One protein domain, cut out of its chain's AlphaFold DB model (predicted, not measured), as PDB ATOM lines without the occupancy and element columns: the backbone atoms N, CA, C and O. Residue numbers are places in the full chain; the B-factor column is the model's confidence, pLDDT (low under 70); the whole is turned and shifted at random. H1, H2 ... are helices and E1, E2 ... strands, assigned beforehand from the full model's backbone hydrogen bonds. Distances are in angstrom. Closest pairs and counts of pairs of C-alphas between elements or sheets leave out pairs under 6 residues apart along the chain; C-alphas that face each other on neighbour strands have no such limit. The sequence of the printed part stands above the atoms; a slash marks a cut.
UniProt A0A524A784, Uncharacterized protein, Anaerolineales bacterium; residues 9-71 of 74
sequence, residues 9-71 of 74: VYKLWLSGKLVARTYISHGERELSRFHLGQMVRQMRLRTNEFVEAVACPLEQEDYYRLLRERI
ATOM      1  N   VAL A   9     127.942 102.432 139.094       79.06
ATOM      2  CA  VAL A   9     128.714 101.743 138.047       79.06
ATOM      3  C   VAL A   9     128.097 102.014 136.677       79.06
ATOM      4  O   VAL A   9     126.939 101.679 136.440       79.06
ATOM      5  N   TYR A  10     128.900 102.532 135.754       80.50
ATOM      6  CA  TYR A  10     128.554 102.768 134.356       80.50
ATOM      7  C   TYR A  10     129.164 101.671 133.485       80.50
ATOM      8  O   TYR A  10     130.300 101.246 133.710       80.50
ATOM      9  N   LYS A  11     128.405 101.190 132.499       88.50
ATOM     10  CA  LYS A  11     128.810 100.129 131.569       88.50
ATOM     11  C   LYS A  11     128.444 100.541 130.146       88.50
ATOM     12  O   LYS A  11     127.318 100.979 129.930       88.50
ATOM     13  N   LEU A  12     129.358 100.347 129.201       86.25
ATOM     14  CA  LEU A  12     129.112 100.512 127.770       86.25
ATOM     15  C   LEU A  12     129.109  99.141 127.096       86.25
ATOM     16  O   LEU A  12     130.076  98.385 127.220       86.25
ATOM     17  N   TRP A  13     128.032  98.856 126.370       90.12
ATOM     18  CA  TRP A  13     127.858  97.634 125.595       90.12
ATOM     19  C   TRP A  13     127.746  97.976 124.112       90.12
ATOM     20  O   TRP A  13     126.941  98.830 123.749       90.12
ATOM     21  N   LEU A  14     128.520  97.290 123.273       89.00
ATOM     22  CA  LEU A  14     128.466  97.392 121.813       89.00
ATOM     23  C   LEU A  14     128.323  95.984 121.235       89.00
ATOM     24  O   LEU A  14     129.018  95.074 121.680       89.00
ATOM     25  N   SER A  15     127.387  95.788 120.304       89.12
ATOM     26  CA  SER A  15     127.114  94.477 119.686       89.12
ATOM     27  C   SER A  15     126.885  93.338 120.705       89.12
ATOM     28  O   SER A  15     127.231  92.189 120.459       89.12
ATOM     29  N   GLY A  16     126.346  93.646 121.894       88.94
ATOM     30  CA  GLY A  16     126.158  92.673 122.985       88.94
ATOM     31  C   GLY A  16     127.410  92.365 123.827       88.94
ATOM     32  O   GLY A  16     127.322  91.612 124.795       88.94
ATOM     33  N   LYS A  17     128.560  92.981 123.525       88.06
ATOM     34  CA  LYS A  17     129.836  92.830 124.243       88.06
ATOM     35  C   LYS A  17     130.082  94.016 125.178       88.06
ATOM     36  O   LYS A  17     129.872  95.168 124.800       88.06
ATOM     37  N   LEU A  18     130.529  93.752 126.406       90.25
ATOM     38  CA  LEU A  18     130.916  94.803 127.356       90.25
ATOM     39  C   LEU A  18     132.284  95.356 126.953       90.25
ATOM     40  O   LEU A  18     133.273  94.629 127.008       90.25
ATOM     41  N   VAL A  19     132.343  96.635 126.587       89.38
ATOM     42  CA  VAL A  19     133.571  97.270 126.073       89.38
ATOM     43  C   VAL A  19     134.183  98.290 127.028       89.38
ATOM     44  O   VAL A  19     135.384  98.531 126.971       89.38
ATOM     45  N   ALA A  20     133.394  98.866 127.940       80.88
ATOM     46  CA  ALA A  20     133.912  99.750 128.982       80.88
ATOM     47  C   ALA A  20     133.085  99.656 130.267       80.88
ATOM     48  O   ALA A  20     131.871  99.440 130.240       80.88
ATOM     49  N   ARG A  21     133.748  99.846 131.412       85.56
ATOM     50  CA  ARG A  21     133.124  99.905 132.736       85.56
ATOM     51  C   ARG A  21     133.861 100.923 133.602       85.56
ATOM     52  O   ARG A  21     135.068 100.813 133.765       85.56
ATOM     53  N   THR A  22     133.134 101.860 134.200       76.56
ATOM     54  CA  THR A  22     133.676 102.841 135.157       76.56
ATOM     55  C   THR A  22     132.721 103.024 136.336       76.56
ATOM     56  O   THR A  22     131.621 102.468 136.327       76.56
ATOM     57  N   TYR A  23     133.124 103.740 137.383       70.62
ATOM     58  CA  TYR A  23     132.256 104.030 138.519       70.62
ATOM     59  C   TYR A  23     132.529 105.403 139.137       70.62
ATOM     60  O   TYR A  23     133.649 105.901 139.088       70.62
ATOM     61  N   ILE A  24     131.497 105.992 139.744       67.88
ATOM     62  CA  ILE A  24     131.585 107.250 140.497       67.88
ATOM     63  C   ILE A  24     131.443 106.932 141.989       67.88
ATOM     64  O   ILE A  24     130.453 106.320 142.400       67.88
ATOM     65  N   SER A  25     132.434 107.322 142.794       58.84
ATOM     66  CA  SER A  25     132.378 107.290 144.262       58.84
ATOM     67  C   SER A  25     131.641 108.516 144.817       58.84
ATOM     68  O   SER A  25     131.566 109.561 144.172       58.84
ATOM     69  N   HIS A  26     131.064 108.406 146.019       60.62
ATOM     70  CA  HIS A  26     130.446 109.556 146.688       60.62
ATOM     71  C   HIS A  26     131.479 110.643 147.006       60.62
ATOM     72  O   HIS A  26     132.549 110.340 147.526       60.62
ATOM     73  N   GLY A  27     131.103 111.906 146.797       56.19
ATOM     74  CA  GLY A  27     131.782 113.042 147.425       56.19
ATOM     75  C   GLY A  27     131.616 114.349 146.672       56.19
ATOM     76  O   GLY A  27     131.115 115.312 147.238       56.19
ATOM     77  N   GLU A  28     131.951 114.371 145.386       55.38
ATOM     78  CA  GLU A  28     131.850 115.585 144.580       55.38
ATOM     79  C   GLU A  28     131.253 115.277 143.212       55.38
ATOM     80  O   GLU A  28     131.725 114.410 142.480       55.38
ATOM     81  N   ARG A  29     130.168 115.987 142.882       57.91
ATOM     82  CA  ARG A  29     129.516 115.925 141.567       57.91
ATOM     83  C   ARG A  29     130.289 116.686 140.490       57.91
ATOM     84  O   ARG A  29     129.977 116.538 139.316       57.91
ATOM     85  N   GLU A  30     131.281 117.475 140.887       63.50
ATOM     86  CA  GLU A  30     132.048 118.344 140.007       63.50
ATOM     87  C   GLU A  30     133.533 118.244 140.347       63.50
ATOM     88  O   GLU A  30     133.915 118.182 141.513       63.50
ATOM     89  N   LEU A  31     134.392 118.258 139.328       65.44
ATOM     90  CA  LEU A  31     135.819 118.465 139.536       65.44
ATOM     91  C   LEU A  31     136.021 119.918 139.974       65.44
ATOM     92  O   LEU A  31     136.075 120.825 139.143       65.44
ATOM     93  N   SER A  32     136.118 120.160 141.282       69.62
ATOM     94  CA  SER A  32     136.466 121.493 141.783       69.62
ATOM     95  C   SER A  32     137.810 121.971 141.207       69.62
ATOM     96  O   SER A  32     138.652 121.181 140.767       69.62
ATOM     97  N   ARG A  33     138.073 123.285 141.246       74.19
ATOM     98  CA  ARG A  33     139.373 123.845 140.813       74.19
ATOM     99  C   ARG A  33     140.564 123.193 141.520       74.19
ATOM    100  O   ARG A  33     141.646 123.117 140.941       74.19
ATOM    101  N   PHE A  34     140.362 122.710 142.746       77.81
ATOM    102  CA  PHE A  34     141.366 121.941 143.467       77.81
ATOM    103  C   PHE A  34     141.661 120.613 142.760       77.81
ATOM    104  O   PHE A  34     142.824 120.338 142.469       77.81
ATOM    105  N   HIS A  35     140.629 119.839 142.416       78.62
ATOM    106  CA  HIS A  35     140.762 118.574 141.686       78.62
ATOM    107  C   HIS A  35     141.415 118.775 140.315       78.62
ATOM    108  O   HIS A  35     142.396 118.101 140.007       78.62
ATOM    109  N   LEU A  36     140.980 119.786 139.556       79.12
ATOM    110  CA  LEU A  36     141.608 120.151 138.281       79.12
ATOM    111  C   LEU A  36     143.093 120.502 138.466       79.12
ATOM    112  O   LEU A  36     143.946 120.000 137.741       79.12
ATOM    113  N   GLY A  37     143.433 121.303 139.479       82.06
ATOM    114  CA  GLY A  37     144.818 121.672 139.771       82.06
ATOM    115  C   GLY A  37     145.701 120.490 140.189       82.06
ATOM    116  O   GLY A  37     146.890 120.475 139.862       82.06
ATOM    117  N   GLN A  38     145.150 119.496 140.894       83.38
ATOM    118  CA  GLN A  38     145.867 118.255 141.208       83.38
ATOM    119  C   GLN A  38     146.117 117.431 139.942       83.38
ATOM    120  O   GLN A  38     147.247 117.005 139.719       83.38
ATOM    121  N   MET A  39     145.103 117.269 139.093       83.19
ATOM    122  CA  MET A  39     145.198 116.478 137.863       83.19
ATOM    123  C   MET A  39     146.187 117.088 136.860       83.19
ATOM    124  O   MET A  39     147.052 116.380 136.351       83.19
ATOM    125  N   VAL A  40     146.147 118.414 136.669       88.00
ATOM    126  CA  VAL A  40     147.122 119.175 135.863       88.00
ATOM    127  C   VAL A  40     148.556 118.864 136.312       88.00
ATOM    128  O   VAL A  40     149.409 118.509 135.497       88.00
ATOM    129  N   ARG A  41     148.817 118.925 137.626       85.12
ATOM    130  CA  ARG A  41     150.143 118.640 138.200       85.12
ATOM    131  C   ARG A  41     150.542 117.171 138.075       85.12
ATOM    132  O   ARG A  41     151.687 116.890 137.734       85.12
ATOM    133  N   GLN A  42     149.623 116.242 138.325       82.38
ATOM    134  CA  GLN A  42     149.868 114.799 138.217       82.38
ATOM    135  C   GLN A  42     150.217 114.382 136.784       82.38
ATOM    136  O   GLN A  42     151.086 113.537 136.586       82.38
ATOM    137  N   MET A  43     149.591 115.021 135.796       77.94
ATOM    138  CA  MET A  43     149.846 114.778 134.376       77.94
ATOM    139  C   MET A  43     151.012 115.603 133.817       77.94
ATOM    140  O   MET A  43     151.386 115.409 132.665       77.94
ATOM    141  N   ARG A  44     151.616 116.483 134.631       84.44
ATOM    142  CA  ARG A  44     152.707 117.393 134.237       84.44
ATOM    143  C   ARG A  44     152.342 118.296 133.053       84.44
ATOM    144  O   ARG A  44     153.191 118.591 132.216       84.44
ATOM    145  N   LEU A  45     151.090 118.737 133.008       78.62
ATOM    146  CA  LEU A  45     150.557 119.627 131.978       78.62
ATOM    147  C   LEU A  45     150.378 121.044 132.531       78.62
ATOM    148  O   LEU A  45     150.354 121.262 133.745       78.62
ATOM    149  N   ARG A  46     150.219 122.021 131.641       83.38
ATOM    150  CA  ARG A  46     149.639 123.334 131.947       83.38
ATOM    151  C   ARG A  46     148.115 123.242 131.910       83.38
ATOM    152  O   ARG A  46     147.540 122.336 131.316       83.38
ATOM    153  N   THR A  47     147.429 124.189 132.546       78.44
ATOM    154  CA  THR A  47     145.961 124.161 132.645       78.44
ATOM    155  C   THR A  47     145.261 124.178 131.284       78.44
ATOM    156  O   THR A  47     144.277 123.472 131.119       78.44
ATOM    157  N   ASN A  48     145.761 124.936 130.307       78.06
ATOM    158  CA  ASN A  48     145.215 124.967 128.946       78.06
ATOM    159  C   ASN A  48     145.428 123.639 128.200       78.06
ATOM    160  O   ASN A  48     144.486 123.125 127.615       78.06
ATOM    161  N   GLU A  49     146.617 123.040 128.309       71.88
ATOM    162  CA  GLU A  49     146.924 121.720 127.730       71.88
ATOM    163  C   GLU A  49     146.048 120.622 128.353       71.88
ATOM    164  O   GLU A  49     145.560 119.725 127.675       71.88
ATOM    165  N   PHE A  50     145.802 120.718 129.660       79.75
ATOM    166  CA  PHE A  50     144.899 119.818 130.364       79.75
ATOM    167  C   PHE A  50     143.439 120.007 129.938       79.75
ATOM    168  O   PHE A  50     142.728 119.022 129.784       79.75
ATOM    169  N   VAL A  51     142.981 121.245 129.724       75.00
ATOM    170  CA  VAL A  51     141.627 121.517 129.215       75.00
ATOM    171  C   VAL A  51     141.459 120.981 127.799       75.00
ATOM    172  O   VAL A  51     140.433 120.378 127.535       75.00
ATOM    173  N   GLU A  52     142.447 121.120 126.917       70.56
ATOM    174  CA  GLU A  52     142.410 120.515 125.577       70.56
ATOM    175  C   GLU A  52     142.408 118.979 125.640       70.56
ATOM    176  O   GLU A  52     141.657 118.327 124.914       70.56
ATOM    177  N   ALA A  53     143.175 118.390 126.564       65.25
ATOM    178  CA  ALA A  53     143.172 116.948 126.796       65.25
ATOM    179  C   ALA A  53     141.825 116.439 127.350       65.25
ATOM    180  O   ALA A  53     141.342 115.388 126.928       65.25
ATOM    181  N   VAL A  54     141.203 117.178 128.278       71.25
ATOM    182  CA  VAL A  54     139.895 116.852 128.883       71.25
ATOM    183  C   VAL A  54     138.733 117.165 127.949       71.25
ATOM    184  O   VAL A  54     137.739 116.442 127.969       71.25
ATOM    185  N   ALA A  55     138.859 118.195 127.111       71.19
ATOM    186  CA  ALA A  55     137.900 118.521 126.062       71.19
ATOM    187  C   ALA A  55     137.736 117.369 125.069       71.19
ATOM    188  O   ALA A  55     136.764 117.393 124.323       71.19
ATOM    189  N   CYS A  56     138.634 116.371 125.121       63.94
ATOM    190  CA  CYS A  56     138.475 115.044 124.549       63.94
ATOM    191  C   CYS A  56     137.895 115.152 123.133       63.94
ATOM    192  O   CYS A  56     136.706 114.902 122.957       63.94
ATOM    193  N   PRO A  57     138.711 115.506 122.120       65.75
ATOM    194  CA  PRO A  57     138.261 115.749 120.740       65.75
ATOM    195  C   PRO A  57     137.765 114.475 120.033       65.75
ATOM    196  O   PRO A  57     137.713 114.406 118.810       65.75
ATOM    197  N   LEU A  58     137.497 113.425 120.804       63.00
ATOM    198  CA  LEU A  58     137.112 112.119 120.345       63.00
ATOM    199  C   LEU A  58     135.592 112.042 120.368       63.00
ATOM    200  O   LEU A  58     134.984 111.761 121.404       63.00
ATOM    201  N   GLU A  59     135.007 112.284 119.204       78.19
ATOM    202  CA  GLU A  59     133.587 112.067 118.976       78.19
ATOM    203  C   GLU A  59     133.225 110.596 119.216       78.19
ATOM    204  O   GLU A  59     134.067 109.686 119.158       78.19
ATOM    205  N   GLN A  60     131.946 110.345 119.489       78.19
ATOM    206  CA  GLN A  60     131.450 109.006 119.798       78.19
ATOM    207  C   GLN A  60     131.825 107.993 118.701       78.19
ATOM    208  O   GLN A  60     132.239 106.869 119.000       78.19
ATOM    209  N   GLU A  61     131.712 108.384 117.433       83.44
ATOM    210  CA  GLU A  61     132.049 107.542 116.287       83.44
ATOM    211  C   GLU A  61     133.542 107.208 116.232       83.44
ATOM    212  O   GLU A  61     133.903 106.060 115.951       83.44
ATOM    213  N   ASP A  62     134.406 108.176 116.538       79.00
ATOM    214  CA  ASP A  62     135.854 107.978 116.564       79.00
ATOM    215  C   ASP A  62     136.259 107.059 117.719       79.00
ATOM    216  O   ASP A  62     137.093 106.163 117.549       79.00
ATOM    217  N   TYR A  63     135.609 107.204 118.874       80.69
ATOM    218  CA  TYR A  63     135.786 106.289 119.993       80.69
ATOM    219  C   TYR A  63     135.350 104.864 119.636       80.69
ATOM    220  O   TYR A  63     136.086 103.907 119.887       80.69
ATOM    221  N   TYR A  64     134.196 104.695 118.987       87.06
ATOM    222  CA  TYR A  64     133.720 103.372 118.573       87.06
ATOM    223  C   TYR A  64     134.603 102.754 117.487       87.06
ATOM    224  O   TYR A  64     134.815 101.539 117.504       87.06
ATOM    225  N   ARG A  65     135.163 103.558 116.573       84.00
ATOM    226  CA  ARG A  65     136.158 103.092 115.595       84.00
ATOM    227  C   ARG A  65     137.384 102.510 116.298       84.00
ATOM    228  O   ARG A  65     137.738 101.366 116.031       84.00
ATOM    229  N   LEU A  66     137.948 103.235 117.263       83.31
ATOM    230  CA  LEU A  66     139.087 102.753 118.052       83.31
ATOM    231  C   LEU A  66     138.772 101.464 118.825       83.31
ATOM    232  O   LEU A  66     139.640 100.606 118.971       83.31
ATOM    233  N   LEU A  67     137.544 101.305 119.330       82.94
ATOM    234  CA  LEU A  67     137.140 100.072 120.009       82.94
ATOM    235  C   LEU A  67     137.094  98.875 119.051       82.94
ATOM    236  O   LEU A  67     137.570  97.807 119.425       82.94
ATOM    237  N   ARG A  68     136.594  99.052 117.821       87.31
ATOM    238  CA  ARG A  68     136.581  97.987 116.799       87.31
ATOM    239  C   ARG A  68     137.981  97.592 116.335       87.31
ATOM    240  O   ARG A  68     138.224  96.422 116.078       87.31
ATOM    241  N   GLU A  69     138.914  98.540 116.274       85.81
ATOM    242  CA  GLU A  69     140.320  98.247 115.953       85.81
ATOM    243  C   GLU A  69     141.019  97.427 117.050       85.81
ATOM    244  O   GLU A  69     141.904  96.624 116.766       85.81
ATOM    245  N   ARG A  70     140.649  97.643 118.318       85.19
ATOM    246  CA  ARG A  70     141.358  97.089 119.487       85.19
ATOM    247  C   ARG A  70     140.722  95.832 120.060       85.19
ATOM    248  O   ARG A  70     141.387  95.091 120.780       85.19
ATOM    249  N   ILE A  71     139.437  95.624 119.803       83.12
ATOM    250  CA  ILE A  71     138.673  94.488 120.298       83.12
ATOM    251  C   ILE A  71     138.328  93.621 119.085       83.12
ATOM    252  O   ILE A  71     137.426  93.984 118.334       83.12
TER     253      ILE A  71
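Overview. This is residues 9 to 71 of the 74 residues of an uncharacterized protein of Anaerolineales bacterium (UniProt A0A524A784). The chain makes a loose, open frame with an empty middle: the strand hairpin E1-E2 forms one long side, H1 and H2 make a corner at the far end, and H3 comes back near the hairpin's turn. The 63 printed residues hold two antiparallel strands, then three helices, a mixed class. The radius of gyration of the C-alphas is 14.9 A, and the spans are 39 by 27 by 16 A.

Along the chain. E1, residues 9 to 14, begins at C-alpha 9 (128.714, 101.743, 138.047) and is 16.8 A long. E2, residues 17 to 24, measures 21.8 A. H1, residues 33 to 42, measures 14.1 A; H2, residues 47 to 54, 10.2 A. H3, residues 60 to 70, measures 15.5 A and ends at C-alpha 70 (141.358, 97.089, 119.487).

Arrangement. E1 and E2 form an antiparallel hairpin at 160 degrees, with N 10 and O 22 within hydrogen-bond range at 2.8 A. The closest C-alphas of E2 and H3, Val 19 and Leu 67, are 7.6 A apart. H1 and H2 only just touch, only at the corner, with 3 pairs of C-alphas within 8 A, the closest Val 40 and Phe 50 at 6.0 A; they are about perpendicular at 86 degrees. H2 and H3 are apart. In H1, H2 and H3 every O i to N i+4 pair is within hydrogen-bond range.

Size, cuts and confidence. The C-alphas farthest apart, Gly 16 and Arg 46, are 39.6 A apart. The printed part has no cut and no long link. Residues 24 to 32, 53 and 56 to 58 have pLDDT under 70.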